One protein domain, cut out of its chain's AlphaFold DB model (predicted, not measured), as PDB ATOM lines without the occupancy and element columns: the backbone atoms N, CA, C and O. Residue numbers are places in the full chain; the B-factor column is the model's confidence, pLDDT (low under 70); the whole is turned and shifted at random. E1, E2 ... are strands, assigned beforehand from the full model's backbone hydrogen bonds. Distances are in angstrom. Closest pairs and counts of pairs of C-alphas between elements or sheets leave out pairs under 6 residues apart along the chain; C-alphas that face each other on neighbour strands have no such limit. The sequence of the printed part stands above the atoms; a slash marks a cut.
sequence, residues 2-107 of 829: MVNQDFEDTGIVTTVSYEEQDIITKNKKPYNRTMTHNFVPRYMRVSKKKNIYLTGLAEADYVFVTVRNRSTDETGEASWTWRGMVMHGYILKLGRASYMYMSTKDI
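AT A GLANCE: This is residues 2 to 107 of the 829 residues of the protein "RNA-directed RNA polymerase" of viral metagenome (UniProt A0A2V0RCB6). A single sheet, strongly twisted and curled like part of a barrel, folds back on itself: E6 and E7 make one leaf, E2, E1, E4, E3 and E5 the other, with E8 as the hinge. Four longer strands, E5 to E8, form one part of it, and two small hairpins, E3 with E4 and E1 with E2, continue it to the far edge, where the long loop of residues 19 to 30 lies 15 to 25 A from the mean of the C-alphas. The 106 printed residues hold no named helix and eight named strands, E1 to E8 along the chain; the class is all strand, though under half of the residues, 47, are in named elements. The mixed sheet has the order E2, E1, E4, E3, E5, E8, E7, E6. The whole is compact, with a radius of gyration of the C-alphas of 14.3 A and spans of 41 by 38 by 29 A.

IN THESE COORDINATES: After residues 2 to 14, E1 covers residues 15 to 18, beginning at C-alpha 15 (39.684, -31.253, -32.228). E2 covers residues 31 to 34, E3 43 to 46 and E4 52 to 54. E5, residues 62 to 69, is 20.0 A long and bends by 60 degrees at residue 65. E6, residues 76 to 82, is 17.2 A long. E7, residues 85 to 94, is 23.9 A long and bends by 74 degrees at residue 88. E8, residues 97 to 103, is 19.4 A long and ends at C-alpha 103 (42.497, -39.572, -52.269).

HOW THE PARTS SIT: E2, an edge strand, forms a hairpin with E1, with N 18 and O 31 2.8 A apart. E1 is parallel to E4 at 38 degrees; C-alphas 18 and 54 face each other at 5.4 A, but no backbone N and O across this pair are within hydrogen-bond range. E3 and E4 form a hairpin, with N 53 and O 45 at 2.8 A. E3 pairs in a staggered way, with E5 over residues 43 to 44, where N 44 and O 62 are 3.0 A apart, and with E4 over residues 44 to 46. E5 and E8 are antiparallel, with N 68 and O 98 at 2.8 A. E6, E7 and E8 are a meander, each strand the antiparallel neighbour of the one before; N 87 and O 80 are 2.8 A apart, and N 99 and O 92 also 2.8 A. With E5 they make a Greek key, four strands in a row of which the first is the antiparallel neighbour of the fourth. E1 and E8 are apart.

THE WHOLE: The C-alphas farthest apart, those of Asn 27 and Gly 84, are 43.5 A from each other. The printed part has no cut, and the link E1 to E2, 12 residues, is long. The mean pLDDT of the printed part is 70.0; residues 2 to 38 are under 70, E1 and E2 among them.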
ATOM      1  N   MET A   2      63.306 -30.859 -42.467       25.28
ATOM      2  CA  MET A   2      62.840 -31.501 -41.233       25.28
ATOM      3  C   MET A   2      61.745 -30.596 -40.680       25.28
ATOM      4  O   MET A   2      61.922 -29.376 -40.671       25.28
ATOM      5  N   VAL A   3      60.612 -31.151 -40.267       28.92
ATOM      6  CA  VAL A   3      59.635 -30.391 -39.482       28.92
ATOM      7  C   VAL A   3      60.230 -30.246 -38.080       28.92
ATOM      8  O   VAL A   3      59.915 -31.006 -37.181       28.92
ATOM      9  N   ASN A   4      61.220 -29.365 -37.979       25.77
ATOM     10  CA  ASN A   4      61.858 -28.837 -36.779       25.77
ATOM     11  C   ASN A   4      62.566 -27.547 -37.215       25.77
ATOM     12  O   ASN A   4      63.787 -27.477 -37.334       25.77
ATOM     13  N   GLN A   5      61.763 -26.546 -37.566       23.67
ATOM     14  CA  GLN A   5      62.158 -25.147 -37.474       23.67
ATOM     15  C   GLN A   5      60.996 -24.412 -36.824       23.67
ATOM     16  O   GLN A   5      59.845 -24.622 -37.206       23.67
ATOM     17  N   ASP A   6      61.334 -23.634 -35.804       27.72
ATOM     18  CA  ASP A   6      60.441 -22.949 -34.882       27.72
ATOM     19  C   ASP A   6      59.302 -22.209 -35.596       27.72
ATOM     20  O   ASP A   6      59.521 -21.319 -36.420       27.72
ATOM     21  N   PHE A   7      58.068 -22.582 -35.259       29.81
ATOM     22  CA  PHE A   7      56.868 -21.829 -35.606       29.81
ATOM     23  C   PHE A   7      56.227 -21.361 -34.302       29.81
ATOM     24  O   PHE A   7      55.717 -22.175 -33.536       29.81
ATOM     25  N   GLU A   8      56.286 -20.054 -34.052       26.48
ATOM     26  CA  GLU A   8      55.598 -19.410 -32.935       26.48
ATOM     27  C   GLU A   8      54.076 -19.609 -33.026       26.48
ATOM     28  O   GLU A   8      53.463 -19.484 -34.096       26.48
ATOM     29  N   ASP A   9      53.492 -19.918 -31.867       34.62
ATOM     30  CA  ASP A   9      52.072 -20.130 -31.608       34.62
ATOM     31  C   ASP A   9      51.191 -19.024 -32.199       34.62
ATOM     32  O   ASP A   9      51.126 -17.908 -31.690       34.62
ATOM     33  N   THR A  10      50.413 -19.361 -33.229       26.42
ATOM     34  CA  THR A  10      49.173 -18.641 -33.553       26.42
ATOM     35  C   THR A  10      48.101 -19.655 -33.948       26.42
ATOM     36  O   THR A  10      48.156 -20.303 -34.992       26.42
ATOM     37  N   GLY A  11      47.170 -19.868 -33.017       32.66
ATOM     38  CA  GLY A  11      46.271 -21.012 -32.983       32.66
ATOM     39  C   GLY A  11      45.136 -21.006 -34.004       32.66
ATOM     40  O   GLY A  11      44.537 -19.974 -34.267       32.66
ATOM     41  N   ILE A  12      44.800 -22.216 -34.466       27.64
ATOM     42  CA  ILE A  12      43.446 -22.722 -34.737       27.64
ATOM     43  C   ILE A  12      43.456 -24.191 -34.268       27.64
ATOM     44  O   ILE A  12      44.267 -24.990 -34.733       27.64
ATOM     45  N   VAL A  13      42.582 -24.529 -33.316       28.45
ATOM     46  CA  VAL A  13      42.438 -25.866 -32.713       28.45
ATOM     47  C   VAL A  13      41.343 -26.622 -33.462       28.45
ATOM     48  O   VAL A  13      40.162 -26.334 -33.283       28.45
ATOM     49  N   THR A  14      41.711 -27.607 -34.282       36.25
ATOM     50  CA  THR A  14      40.752 -28.606 -34.775       36.25
ATOM     51  C   THR A  14      40.848 -29.830 -33.872       36.25
ATOM     52  O   THR A  14      41.860 -30.532 -33.854       36.25
ATOM     53  N   THR A  15      39.808 -30.066 -33.077       29.19
ATOM     54  CA  THR A  15      39.684 -31.253 -32.228       29.19
ATOM     55  C   THR A  15      39.459 -32.470 -33.123       29.19
ATOM     56  O   THR A  15      38.421 -32.565 -33.777       29.19
ATOM     57  N   VAL A  16      40.421 -33.393 -33.185       35.22
ATOM     58  CA  VAL A  16      40.334 -34.606 -34.012       35.22
ATOM     59  C   VAL A  16      40.251 -35.824 -33.099       35.22
ATOM     60  O   VAL A  16      41.123 -36.031 -32.261       35.22
ATOM     61  N   SER A  17      39.206 -36.637 -33.240       28.12
ATOM     62  CA  SER A  17      39.069 -37.897 -32.501       28.12
ATOM     63  C   SER A  17      39.970 -38.979 -33.105       28.12
ATOM     64  O   SER A  17      39.987 -39.166 -34.324       28.12
ATOM     65  N   TYR A  18      40.693 -39.695 -32.252       36.19
ATOM     66  CA  TYR A  18      41.698 -40.698 -32.586       36.19
ATOM     67  C   TYR A  18      41.290 -42.088 -32.100       36.19
ATOM     68  O   TYR A  18      40.802 -42.241 -30.979       36.19
ATOM     69  N   GLU A  19      41.585 -43.096 -32.919       32.50
ATOM     70  CA  GLU A  19      41.719 -44.491 -32.505       32.50
ATOM     71  C   GLU A  19      43.171 -44.925 -32.753       32.50
ATOM     72  O   GLU A  19      43.669 -44.889 -33.878       32.50
ATOM     73  N   GLU A  20      43.875 -45.303 -31.687       34.00
ATOM     74  CA  GLU A  20      45.250 -45.793 -31.767       34.00
ATOM     75  C   GLU A  20      45.275 -47.164 -32.426       34.00
ATOM     76  O   GLU A  20      44.957 -48.165 -31.785       34.00
ATOM     77  N   GLN A  21      45.691 -47.239 -33.686       36.12
ATOM     78  CA  GLN A  21      46.058 -48.514 -34.292       36.12
ATOM     79  C   GLN A  21      47.517 -48.866 -33.977       36.12
ATOM     80  O   GLN A  21      48.335 -49.009 -34.878       36.12
ATOM     81  N   ASP A  22      47.805 -49.086 -32.693       32.59
ATOM     82  CA  ASP A  22      48.622 -50.239 -32.311       32.59
ATOM     83  C   ASP A  22      47.628 -51.367 -32.029       32.59
ATOM     84  O   ASP A  22      47.011 -51.453 -30.964       32.59
ATOM     85  N   ILE A  23      47.370 -52.165 -33.067       40.06
ATOM     86  CA  ILE A  23      46.289 -53.156 -33.160       40.06
ATOM     87  C   ILE A  23      46.612 -54.370 -32.268       40.06
ATOM     88  O   ILE A  23      46.888 -55.461 -32.757       40.06
ATOM     89  N   ILE A  24      46.614 -54.178 -30.944       32.09
ATOM     90  CA  ILE A  24      46.737 -55.254 -29.943       32.09
ATOM     91  C   ILE A  24      45.583 -55.255 -28.922       32.09
ATOM     92  O   ILE A  24      45.364 -56.267 -28.266       32.09
ATOM     93  N   THR A  25      44.733 -54.227 -28.815       33.06
ATOM     94  CA  THR A  25      43.652 -54.248 -27.802       33.06
ATOM     95  C   THR A  25      42.279 -53.892 -28.364       33.06
ATOM     96  O   THR A  25      42.031 -52.747 -28.725       33.06
ATOM     97  N   LYS A  26      41.358 -54.871 -28.343       34.19
ATOM     98  CA  LYS A  26      39.936 -54.805 -28.756       34.19
ATOM     99  C   LYS A  26      39.049 -53.817 -27.967       34.19
ATOM    100  O   LYS A  26      37.841 -53.832 -28.147       34.19
ATOM    101  N   ASN A  27      39.613 -52.969 -27.110       37.06
ATOM    102  CA  ASN A  27      38.877 -51.999 -26.298       37.06
ATOM    103  C   ASN A  27      39.705 -50.716 -26.133       37.06
ATOM    104  O   ASN A  27      40.507 -50.623 -25.205       37.06
ATOM    105  N   LYS A  28      39.502 -49.707 -26.985       42.56
ATOM    106  CA  LYS A  28      39.932 -48.327 -26.694       42.56
ATOM    107  C   LYS A  28      38.824 -47.348 -27.094       42.56
ATOM    108  O   LYS A  28      38.221 -47.485 -28.151       42.56
ATOM    109  N   LYS A  29      38.533 -46.391 -26.207       38.34
ATOM    110  CA  LYS A  29      37.604 -45.279 -26.459       38.34
ATOM    111  C   LYS A  29      38.277 -44.267 -27.400       38.34
ATOM    112  O   LYS A  29      39.482 -44.057 -27.245       38.34
ATOM    113  N   PRO A  30      37.535 -43.607 -28.306       47.47
ATOM    114  CA  PRO A  30      38.082 -42.509 -29.089       47.47
ATOM    115  C   PRO A  30      38.576 -41.411 -28.141       47.47
ATOM    116  O   PRO A  30      37.839 -41.000 -27.242       47.47
ATOM    117  N   TYR A  31      39.810 -40.944 -28.318       45.84
ATOM    118  CA  TYR A  31      40.323 -39.789 -27.576       45.84
ATOM    119  C   TYR A  31      40.622 -38.642 -28.531       45.84
ATOM    120  O   TYR A  31      41.066 -38.849 -29.654       45.84
ATOM    121  N   ASN A  32      40.352 -37.414 -28.109       52.44
ATOM    122  CA  ASN A  32      40.576 -36.248 -28.950       52.44
ATOM    123  C   ASN A  32      42.041 -35.811 -28.857       52.44
ATOM    124  O   ASN A  32      42.542 -35.574 -27.760       52.44
ATOM    125  N   ARG A  33      42.720 -35.684 -29.998       59.28
ATOM    126  CA  ARG A  33      44.061 -35.105 -30.105       59.28
ATOM    127  C   ARG A  33      43.991 -33.838 -30.947       59.28
ATOM    128  O   ARG A  33      43.462 -33.845 -32.057       59.28
ATOM    129  N   THR A  34      44.543 -32.751 -30.425       62.50
ATOM    130  CA  THR A  34      44.709 -31.512 -31.188       62.50
ATOM    131  C   THR A  34      45.827 -31.702 -32.206       62.50
ATOM    132  O   THR A  34      46.940 -32.096 -31.849       62.50
ATOM    133  N   MET A  35      45.532 -31.438 -33.477       62.84
ATOM    134  CA  MET A  35      46.553 -31.422 -34.521       62.84
ATOM    135  C   MET A  35      47.445 -30.192 -34.359       62.84
ATOM    136  O   MET A  35      46.954 -29.083 -34.167       62.84
ATOM    137  N   THR A  36      48.755 -30.392 -34.445       67.75
ATOM    138  CA  THR A  36      49.764 -29.328 -34.364       67.75
ATOM    139  C   THR A  36      50.748 -29.484 -35.516       67.75
ATOM    140  O   THR A  36      50.791 -30.533 -36.160       67.75
ATOM    141  N   HIS A  37      51.584 -28.473 -35.761       65.88
ATOM    142  CA  HIS A  37      52.672 -28.586 -36.739       65.88
ATOM    143  C   HIS A  37      53.615 -29.769 -36.455       65.88
ATOM    144  O   HIS A  37      54.158 -30.344 -37.395       65.88
ATOM    145  N   ASN A  38      53.726 -30.193 -35.192       66.94
ATOM    146  CA  ASN A  38      54.566 -31.311 -34.752       66.94
ATOM    147  C   ASN A  38      53.881 -32.683 -34.882       66.94
ATOM    148  O   ASN A  38      54.479 -33.709 -34.565       66.94
ATOM    149  N   PHE A  39      52.618 -32.727 -35.319       71.88
ATOM    150  CA  PHE A  39      51.878 -33.973 -35.486       71.88
ATOM    151  C   PHE A  39      50.950 -33.921 -36.704       71.88
ATOM    152  O   PHE A  39      49.817 -33.437 -36.639       71.88
ATOM    153  N   VAL A  40      51.437 -34.485 -37.811       74.25
ATOM    154  CA  VAL A  40      50.713 -34.599 -39.081       74.25
ATOM    155  C   VAL A  40      50.381 -36.075 -39.323       74.25
ATOM    156  O   VAL A  40      51.295 -36.891 -39.459       74.25
ATOM    157  N   PRO A  41      49.097 -36.463 -39.359       80.69
ATOM    158  CA  PRO A  41      48.707 -37.845 -39.567       80.69
ATOM    159  C   PRO A  41      49.070 -38.303 -40.978       80.69
ATOM    160  O   PRO A  41      48.989 -37.545 -41.939       80.69
ATOM    161  N   ARG A  42      49.441 -39.576 -41.126       84.88
ATOM    162  CA  ARG A  42      49.726 -40.151 -42.454       84.88
ATOM    163  C   ARG A  42      48.453 -40.454 -43.228       84.88
ATOM    164  O   ARG A  42      48.439 -40.378 -44.454       84.88
ATOM    165  N   TYR A  43      47.404 -40.811 -42.496       89.25
ATOM    166  CA  TYR A  43      46.144 -41.283 -43.037       89.25
ATOM    167  C   TYR A  43      44.993 -40.569 -42.345       89.25
ATOM    168  O   TYR A  43      45.008 -40.381 -41.125       89.25
ATOM    169  N   MET A  44      43.977 -40.216 -43.123       90.75
ATOM    170  CA  MET A  44      42.750 -39.640 -42.596       90.75
ATOM    171  C   MET A  44      41.518 -40.216 -43.289       90.75
ATOM    172  O   MET A  44      41.562 -40.633 -44.450       90.75
ATOM    173  N   ARG A  45      40.405 -40.186 -42.565       90.31
ATOM    174  CA  ARG A  45      39.052 -40.422 -43.067       90.31
ATOM    175  C   ARG A  45      38.234 -39.158 -42.836       90.31
ATOM    176  O   ARG A  45      38.317 -38.578 -41.751       90.31
ATOM    177  N   VAL A  46      37.436 -38.736 -43.810       87.50
ATOM    178  CA  VAL A  46      36.595 -37.533 -43.673       87.50
ATOM    179  C   VAL A  46      35.135 -37.945 -43.766       87.50
ATOM    180  O   VAL A  46      34.676 -38.492 -44.762       87.50
ATOM    181  N   SER A  47      34.372 -37.710 -42.699       85.25
ATOM    182  CA  SER A  47      32.939 -38.032 -42.709       85.25
ATOM    183  C   SER A  47      32.129 -37.063 -43.570       85.25
ATOM    184  O   SER A  47      32.542 -35.937 -43.831       85.25
ATOM    185  N   LYS A  48      30.882 -37.444 -43.877       81.12
ATOM    186  CA  LYS A  48      29.898 -36.571 -44.548       81.12
ATOM    187  C   LYS A  48      29.674 -35.226 -43.842       81.12
ATOM    188  O   LYS A  48      29.357 -34.243 -44.497       81.12
ATOM    189  N   LYS A  49      29.845 -35.171 -42.515       80.38
ATOM    190  CA  LYS A  49      29.754 -33.935 -41.716       80.38
ATOM    191  C   LYS A  49      31.072 -33.145 -41.677       80.38
ATOM    192  O   LYS A  49      31.207 -32.245 -40.863       80.38
ATOM    193  N   LYS A  50      32.050 -33.502 -42.518       80.94
ATOM    194  CA  LYS A  50      33.405 -32.932 -42.582       80.94
ATOM    195  C   LYS A  50      34.245 -33.097 -41.307       80.94
ATOM    196  O   LYS A  50      35.296 -32.481 -41.192       80.94
ATOM    197  N   ASN A  51      33.844 -33.976 -40.383       82.62
ATOM    198  CA  ASN A  51      34.722 -34.376 -39.280       82.62
ATOM    199  C   ASN A  51      35.878 -35.215 -39.830       82.62
ATOM    200  O   ASN A  51      35.633 -36.154 -40.598       82.62
ATOM    201  N   ILE A  52      37.094 -34.889 -39.401       83.62
ATOM    202  CA  ILE A  52      38.327 -35.602 -39.733       83.62
ATOM    203  C   ILE A  52      38.565 -36.666 -38.660       83.62
ATOM    204  O   ILE A  52      38.434 -36.386 -37.470       83.62
ATOM    205  N   TYR A  53      38.919 -37.876 -39.081       83.81
ATOM    206  CA  TYR A  53      39.302 -38.986 -38.209       83.81
ATOM    207  C   TYR A  53      40.690 -39.466 -38.607       83.81
ATOM    208  O   TYR A  53      40.975 -39.643 -39.795       83.81
ATOM    209  N   LEU A  54      41.542 -39.702 -37.614       83.00
ATOM    210  CA  LEU A  54      42.836 -40.340 -37.834       83.00
ATOM    211  C   LEU A  54      42.628 -41.847 -37.881       83.00
ATOM    212  O   LEU A  54      41.888 -42.394 -37.070       83.00
ATOM    213  N   THR A  55      43.270 -42.505 -38.835       82.44
ATOM    214  CA  THR A  55      43.097 -43.941 -39.073       82.44
ATOM    215  C   THR A  55      44.436 -44.582 -39.431       82.44
ATOM    216  O   THR A  55      45.415 -43.882 -39.680       82.44
ATOM    217  N   GLY A  56      44.499 -45.912 -39.478       83.44
ATOM    218  CA  GLY A  56      45.509 -46.619 -40.261       83.44
ATOM    219  C   GLY A  56      45.132 -46.698 -41.745       83.44
ATOM    220  O   GLY A  56      44.016 -46.353 -42.146       83.44
ATOM    221  N   LEU A  57      46.057 -47.209 -42.564       84.69
ATOM    222  CA  LEU A  57      45.874 -47.320 -44.018       84.69
ATOM    223  C   LEU A  57      44.596 -48.084 -44.415       84.69
ATOM    224  O   LEU A  57      43.986 -47.758 -45.422       84.69
ATOM    225  N   ALA A  58      44.168 -49.076 -43.628       85.56
ATOM    226  CA  ALA A  58      43.025 -49.935 -43.957       85.56
ATOM    227  C   ALA A  58      41.675 -49.194 -44.065       85.56
ATOM    228  O   ALA A  58      40.784 -49.668 -44.772       85.56
ATOM    229  N   GLU A  59      41.520 -48.044 -43.397       86.25
ATOM    230  CA  GLU A  59      40.282 -47.240 -43.425       86.25
ATOM    231  C   GLU A  59      40.489 -45.818 -43.967       86.25
ATOM    232  O   GLU A  59      39.630 -44.954 -43.796       86.25
ATOM    233  N   ALA A  60      41.634 -45.560 -44.602       88.38
ATOM    234  CA  ALA A  60      41.992 -44.239 -45.096       88.38
ATOM    235  C   ALA A  60      41.193 -43.848 -46.350       88.38
ATOM    236  O   ALA A  60      41.201 -44.563 -47.356       88.38
ATOM    237  N   ASP A  61      40.583 -42.662 -46.322       91.69
ATOM    238  CA  ASP A  61      40.058 -42.007 -47.526       91.69
ATOM    239  C   ASP A  61      41.150 -41.187 -48.214       91.69
ATOM    240  O   ASP A  61      41.193 -41.120 -49.443       91.69
ATOM    241  N   TYR A  62      42.062 -40.602 -47.428       93.12
ATOM    242  CA  TYR A  62      43.155 -39.781 -47.935       93.12
ATOM    243  C   TYR A  62      44.486 -40.112 -47.254       93.12
ATOM    244  O   TYR A  62      44.543 -40.459 -46.069       93.12
ATOM    245  N   VAL A  63      45.570 -39.967 -48.013       91.62
ATOM    246  CA  VAL A  63      46.956 -40.186 -47.585       91.62
ATOM    247  C   VAL A  63      47.765 -38.911 -47.718       91.62
ATOM    248  O   VAL A  63      47.641 -38.192 -48.704       91.62
ATOM    249  N   PHE A  64      48.612 -38.630 -46.737       88.88
ATOM    250  CA  PHE A  64      49.482 -37.464 -46.784       88.88
ATOM    251  C   PHE A  64      50.487 -37.577 -47.936       88.88
ATOM    252  O   PHE A  64      51.109 -38.624 -48.121       88.88
ATOM    253  N   VAL A  65      50.666 -36.486 -48.684       87.06
ATOM    254  CA  VAL A  65      51.613 -36.425 -49.807       87.06
ATOM    255  C   VAL A  65      52.628 -35.304 -49.633       87.06
ATOM    256  O   VAL A  65      53.826 -35.520 -49.798       87.06
ATOM    257  N   THR A  66      52.183 -34.083 -49.335       86.94
ATOM    258  CA  THR A  66      53.095 -32.934 -49.300       86.94
ATOM    259  C   THR A  66      52.553 -31.783 -48.459       86.94
ATOM    260  O   THR A  66      51.390 -31.774 -48.059       86.94
ATOM    261  N   VAL A  67      53.402 -30.787 -48.206       86.50
ATOM    262  CA  VAL A  67      53.068 -29.558 -47.483       86.50
ATOM    263  C   VAL A  67      53.417 -28.336 -48.332       86.50
ATOM    264  O   VAL A  67      54.460 -28.297 -48.990       86.50
ATOM    265  N   ARG A  68      52.547 -27.325 -48.316       86.62
ATOM    266  CA  ARG A  68      52.774 -26.010 -48.924       86.62
ATOM    267  C   ARG A  68      52.843 -24.949 -47.837       86.62
ATOM    268  O   ARG A  68      51.875 -24.732 -47.114       86.62
ATOM    269  N   ASN A  69      53.978 -24.267 -47.748       82.69
ATOM    270  CA  ASN A  69      54.139 -23.126 -46.854       82.69
ATOM    271  C   ASN A  69      53.543 -21.865 -47.490       82.69
ATOM    272  O   ASN A  69      53.642 -21.684 -48.701       82.69
ATOM    273  N   ARG A  70      53.001 -20.968 -46.658       76.50
ATOM    274  CA  ARG A  70      52.434 -19.666 -47.061       76.50
ATOM    275  C   ARG A  70      51.310 -19.799 -48.093       76.50
ATOM    276  O   ARG A  70      51.228 -19.016 -49.032       76.50
ATOM    277  N   SER A  71      50.460 -20.806 -47.915       74.44
ATOM    278  CA  SER A  71      49.338 -21.051 -48.815       74.44
ATOM    279  C   SER A  71      48.082 -20.279 -48.389       74.44
ATOM    280  O   SER A  71      47.771 -20.162 -47.200       74.44
ATOM    281  N   THR A  72      47.339 -19.772 -49.375       75.44
ATOM    282  CA  THR A  72      45.994 -19.211 -49.191       75.44
ATOM    283  C   THR A  72      44.900 -20.277 -49.237       75.44
ATOM    284  O   THR A  72      43.747 -19.928 -49.010       75.44
ATOM    285  N   ASP A  73      45.239 -21.550 -49.482       83.00
ATOM    286  CA  ASP A  73      44.268 -22.646 -49.587       83.00
ATOM    287  C   ASP A  73      43.378 -22.727 -48.332       83.00
ATOM    288  O   ASP A  73      43.809 -22.415 -47.213       83.00
ATOM    289  N   GLU A  74      42.131 -23.153 -48.518       86.50
ATOM    290  CA  GLU A  74      41.177 -23.421 -47.442       86.50
ATOM    291  C   GLU A  74      41.142 -24.914 -47.097       86.50
ATOM    292  O   GLU A  74      41.471 -25.768 -47.922       86.50
ATOM    293  N   THR A  75      40.745 -25.239 -45.863       88.88
ATOM    294  CA  THR A  75      40.551 -26.635 -45.457       88.88
ATOM    295  C   THR A  75      39.335 -27.222 -46.174       88.88
ATOM    296  O   THR A  75      38.222 -26.717 -46.020       88.88
ATOM    297  N   GLY A  76      39.516 -28.316 -46.910       91.06
ATOM    298  CA  GLY A  76      38.437 -28.958 -47.653       91.06
ATOM    299  C   GLY A  76      38.920 -29.857 -48.782       91.06
ATOM    300  O   GLY A  76      40.118 -30.023 -49.003       91.06
ATOM    301  N   GLU A  77      37.968 -30.446 -49.502       93.50
ATOM    302  CA  GLU A  77      38.279 -31.195 -50.716       93.50
ATOM    303  C   GLU A  77      38.727 -30.252 -51.833       93.50
ATOM    304  O   GLU A  77      38.118 -29.207 -52.061       93.50
ATOM    305  N   ALA A  78      39.785 -30.631 -52.540       94.06
ATOM    306  CA  ALA A  78      40.346 -29.847 -53.627       94.06
ATOM    307  C   ALA A  78      40.990 -30.750 -54.680       94.06
ATOM    308  O   ALA A  78      41.266 -31.929 -54.445       94.06
ATOM    309  N   SER A  79      41.256 -30.170 -55.849       93.12
ATOM    310  CA  SER A  79      42.095 -30.780 -56.879       93.12
ATOM    311  C   SER A  79      43.298 -29.887 -57.147       93.12
ATOM    312  O   SER A  79      43.155 -28.668 -57.236       93.12
ATOM    313  N   TRP A  80      44.487 -30.469 -57.261       91.25
ATOM    314  CA  TRP A  80      45.712 -29.714 -57.513       91.25
ATOM    315  C   TRP A  80      46.718 -30.527 -58.314       91.25
ATOM    316  O   TRP A  80      46.760 -31.752 -58.242       91.25
ATOM    317  N   THR A  81      47.591 -29.831 -59.037       88.88
ATOM    318  CA  THR A  81      48.730 -30.458 -59.706       88.88
ATOM    319  C   THR A  81      49.949 -30.436 -58.791       88.88
ATOM    320  O   THR A  81      50.290 -29.405 -58.201       88.88
ATOM    321  N   TRP A  82      50.646 -31.563 -58.681       86.44
ATOM    322  CA  TRP A  82      51.942 -31.653 -58.010       86.44
ATOM    323  C   TRP A  82      52.826 -32.660 -58.737       86.44
ATOM    324  O   TRP A  82      52.406 -33.778 -59.027       86.44
ATOM    325  N   ARG A  83      54.059 -32.240 -59.055       86.31
ATOM    326  CA  ARG A  83      55.078 -33.081 -59.711       86.31
ATOM    327  C   ARG A  83      54.537 -33.839 -60.939       86.31
ATOM    328  O   ARG A  83      54.786 -35.032 -61.105       86.31
ATOM    329  N   GLY A  84      53.781 -33.123 -61.777       82.25
ATOM    330  CA  GLY A  84      53.243 -33.625 -63.046       82.25
ATOM    331  C   GLY A  84      51.982 -34.487 -62.938       82.25
ATOM    332  O   GLY A  84      51.518 -34.973 -63.962       82.25
ATOM    333  N   MET A  85      51.416 -34.668 -61.740       87.50
ATOM    334  CA  MET A  85      50.187 -35.439 -61.529       87.50
ATOM    335  C   MET A  85      49.076 -34.537 -60.990       87.50
ATOM    336  O   MET A  85      49.314 -33.743 -60.076       87.50
ATOM    337  N   VAL A  86      47.872 -34.657 -61.552       89.75
ATOM    338  CA  VAL A  86      46.658 -34.074 -60.967       89.75
ATOM    339  C   VAL A  86      46.201 -35.001 -59.849       89.75
ATOM    340  O   VAL A  86      46.045 -36.198 -60.070       89.75
ATOM    341  N   MET A  87      46.025 -34.450 -58.655       90.00
ATOM    342  CA  MET A  87      45.516 -35.159 -57.489       90.00
ATOM    343  C   MET A  87      44.177 -34.582 -57.074       90.00
ATOM    344  O   MET A  87      43.997 -33.362 -57.069       90.00
ATOM    345  N   HIS A  88      43.284 -35.470 -56.669       94.19
ATOM    346  CA  HIS A  88      42.067 -35.151 -55.949       94.19
ATOM    347  C   HIS A  88      42.281 -35.520 -54.491       94.19
ATOM    348  O   HIS A  88      42.854 -36.561 -54.170       94.19
ATOM    349  N   GLY A  89      41.830 -34.684 -53.570       94.19
ATOM    350  CA  GLY A  89      42.056 -34.999 -52.176       94.19
ATOM    351  C   GLY A  89      41.566 -33.945 -51.216       94.19
ATOM    352  O   GLY A  89      40.661 -33.183 -51.536       94.19
ATOM    353  N   TYR A  90      42.172 -33.918 -50.039       94.19
ATOM    354  CA  TYR A  90      41.803 -33.041 -48.947       94.19
ATOM    355  C   TYR A  90      42.983 -32.149 -48.568       94.19
ATOM    356  O   TYR A  90      44.098 -32.624 -48.337       94.19
ATOM    357  N   ILE A  91      42.746 -30.845 -48.499       92.56
ATOM    358  CA  ILE A  91      43.693 -29.872 -47.971       92.56
ATOM    359  C   ILE A  91      43.326 -29.617 -46.517       92.56
ATOM    360  O   ILE A  91      42.178 -29.321 -46.197       92.56
ATOM    361  N   LEU A  92      44.313 -29.717 -45.632       89.38
ATOM    362  CA  LEU A  92      44.186 -29.334 -44.236       89.38
ATOM    363  C   LEU A  92      45.074 -28.123 -43.961       89.38
ATOM    364  O   LEU A  92      46.301 -28.234 -43.961       89.38
ATOM    365  N   LYS A  93      44.456 -26.971 -43.711       86.94
ATOM    366  CA  LYS A  93      45.158 -25.747 -43.327       86.94
ATOM    367  C   LYS A  93      45.416 -25.737 -41.823       86.94
ATOM    368  O   LYS A  93      44.470 -25.810 -41.041       86.94
ATOM    369  N   LEU A  94      46.680 -25.602 -41.426       84.06
ATOM    370  CA  LEU A  94      47.093 -25.345 -40.043       84.06
ATOM    371  C   LEU A  94      48.051 -24.149 -40.051       84.06
ATOM    372  O   LEU A  94      49.102 -24.195 -40.694       84.06
ATOM    373  N   GLY A  95      47.673 -23.057 -39.386       84.25
ATOM    374  CA  GLY A  95      48.442 -21.812 -39.404       84.25
ATOM    375  C   GLY A  95      48.687 -21.299 -40.831       84.25
ATOM    376  O   GLY A  95      47.754 -21.095 -41.610       84.25
ATOM    377  N   ARG A  96      49.964 -21.102 -41.186       84.50
ATOM    378  CA  ARG A  96      50.404 -20.649 -42.524       84.50
ATOM    379  C   ARG A  96      50.724 -21.794 -43.492       84.50
ATOM    380  O   ARG A  96      51.221 -21.526 -44.587       84.50
ATOM    381  N   ALA A  97      50.502 -23.045 -43.100       86.69
ATOM    382  CA  ALA A  97      50.816 -24.215 -43.909       86.69
ATOM    383  C   ALA A  97      49.546 -24.955 -44.342       86.69
ATOM    384  O   ALA A  97      48.592 -25.096 -43.576       86.69
ATOM    385  N   SER A  98      49.570 -25.472 -45.567       90.25
ATOM    386  CA  SER A  98      48.536 -26.350 -46.109       90.25
ATOM    387  C   SER A  98      49.114 -27.741 -46.319       90.25
ATOM    388  O   SER A  98      50.057 -27.929 -47.088       90.25
ATOM    389  N   TYR A  99      48.548 -28.720 -45.624       89.38
ATOM    390  CA  TYR A  99      48.917 -30.127 -45.707       89.38
ATOM    391  C   TYR A  99      48.008 -30.813 -46.720       89.38
ATOM    392  O   TYR A  99      46.786 -30.756 -46.602       89.38
ATOM    393  N   MET A 100      48.602 -31.433 -47.732       90.69
ATOM    394  CA  MET A 100      47.883 -31.967 -48.881       90.69
ATOM    395  C   MET A 100      47.783 -33.486 -48.783       90.69
ATOM    396  O   MET A 100      48.805 -34.177 -48.710       90.69
ATOM    397  N   TYR A 101      46.552 -33.994 -48.812       92.88
ATOM    398  CA  TYR A 101      46.252 -35.416 -48.707       92.88
ATOM    399  C   TYR A 101      45.574 -35.920 -49.970       92.88
ATOM    400  O   TYR A 101      44.455 -35.521 -50.257       92.88
ATOM    401  N   MET A 102      46.212 -36.821 -50.703       93.50
ATOM    402  CA  MET A 102      45.649 -37.425 -51.911       93.50
ATOM    403  C   MET A 102      44.597 -38.475 -51.559       93.50
ATOM    404  O   MET A 102      44.783 -39.257 -50.628       93.50
ATOM    405  N   SER A 103      43.514 -38.525 -52.326       94.38
ATOM    406  CA  SER A 103      42.497 -39.572 -52.269       94.38
ATOM    407  C   SER A 103      43.123 -40.948 -52.492       94.38
ATOM    408  O   SER A 103      43.899 -41.160 -53.424       94.38
ATOM    409  N   THR A 104      42.751 -41.938 -51.680       92.44
ATOM    410  CA  THR A 104      43.219 -43.321 -51.871       92.44
ATOM    411  C   THR A 104      42.705 -43.948 -53.164       92.44
ATOM    412  O   THR A 104      43.264 -44.947 -53.619       92.44
ATOM    413  N   LYS A 105      41.655 -43.375 -53.762       91.75
ATOM    414  CA  LYS A 105      41.038 -43.842 -55.008       91.75
ATOM    415  C   LYS A 105      41.751 -43.332 -56.257       91.75
ATOM    416  O   LYS A 105      41.491 -43.864 -57.336       91.75
ATOM    417  N   ASP A 106      42.625 -42.336 -56.123       90.00
ATOM    418  CA  ASP A 106      43.352 -41.786 -57.262       90.00
ATOM    419  C   ASP A 106      44.240 -42.857 -57.901       90.00
ATOM    420  O   ASP A 106      44.892 -43.665 -57.228       90.00
ATOM    421  N   ILE A 107      44.242 -42.871 -59.233       87.94
ATOM    422  CA  ILE A 107      45.090 -43.759 -60.020       87.94
ATOM    423  C   ILE A 107      46.502 -43.177 -60.019       87.94
ATOM    424  O   ILE A 107      46.726 -42.064 -60.488       87.94
TER     425      ILE A 107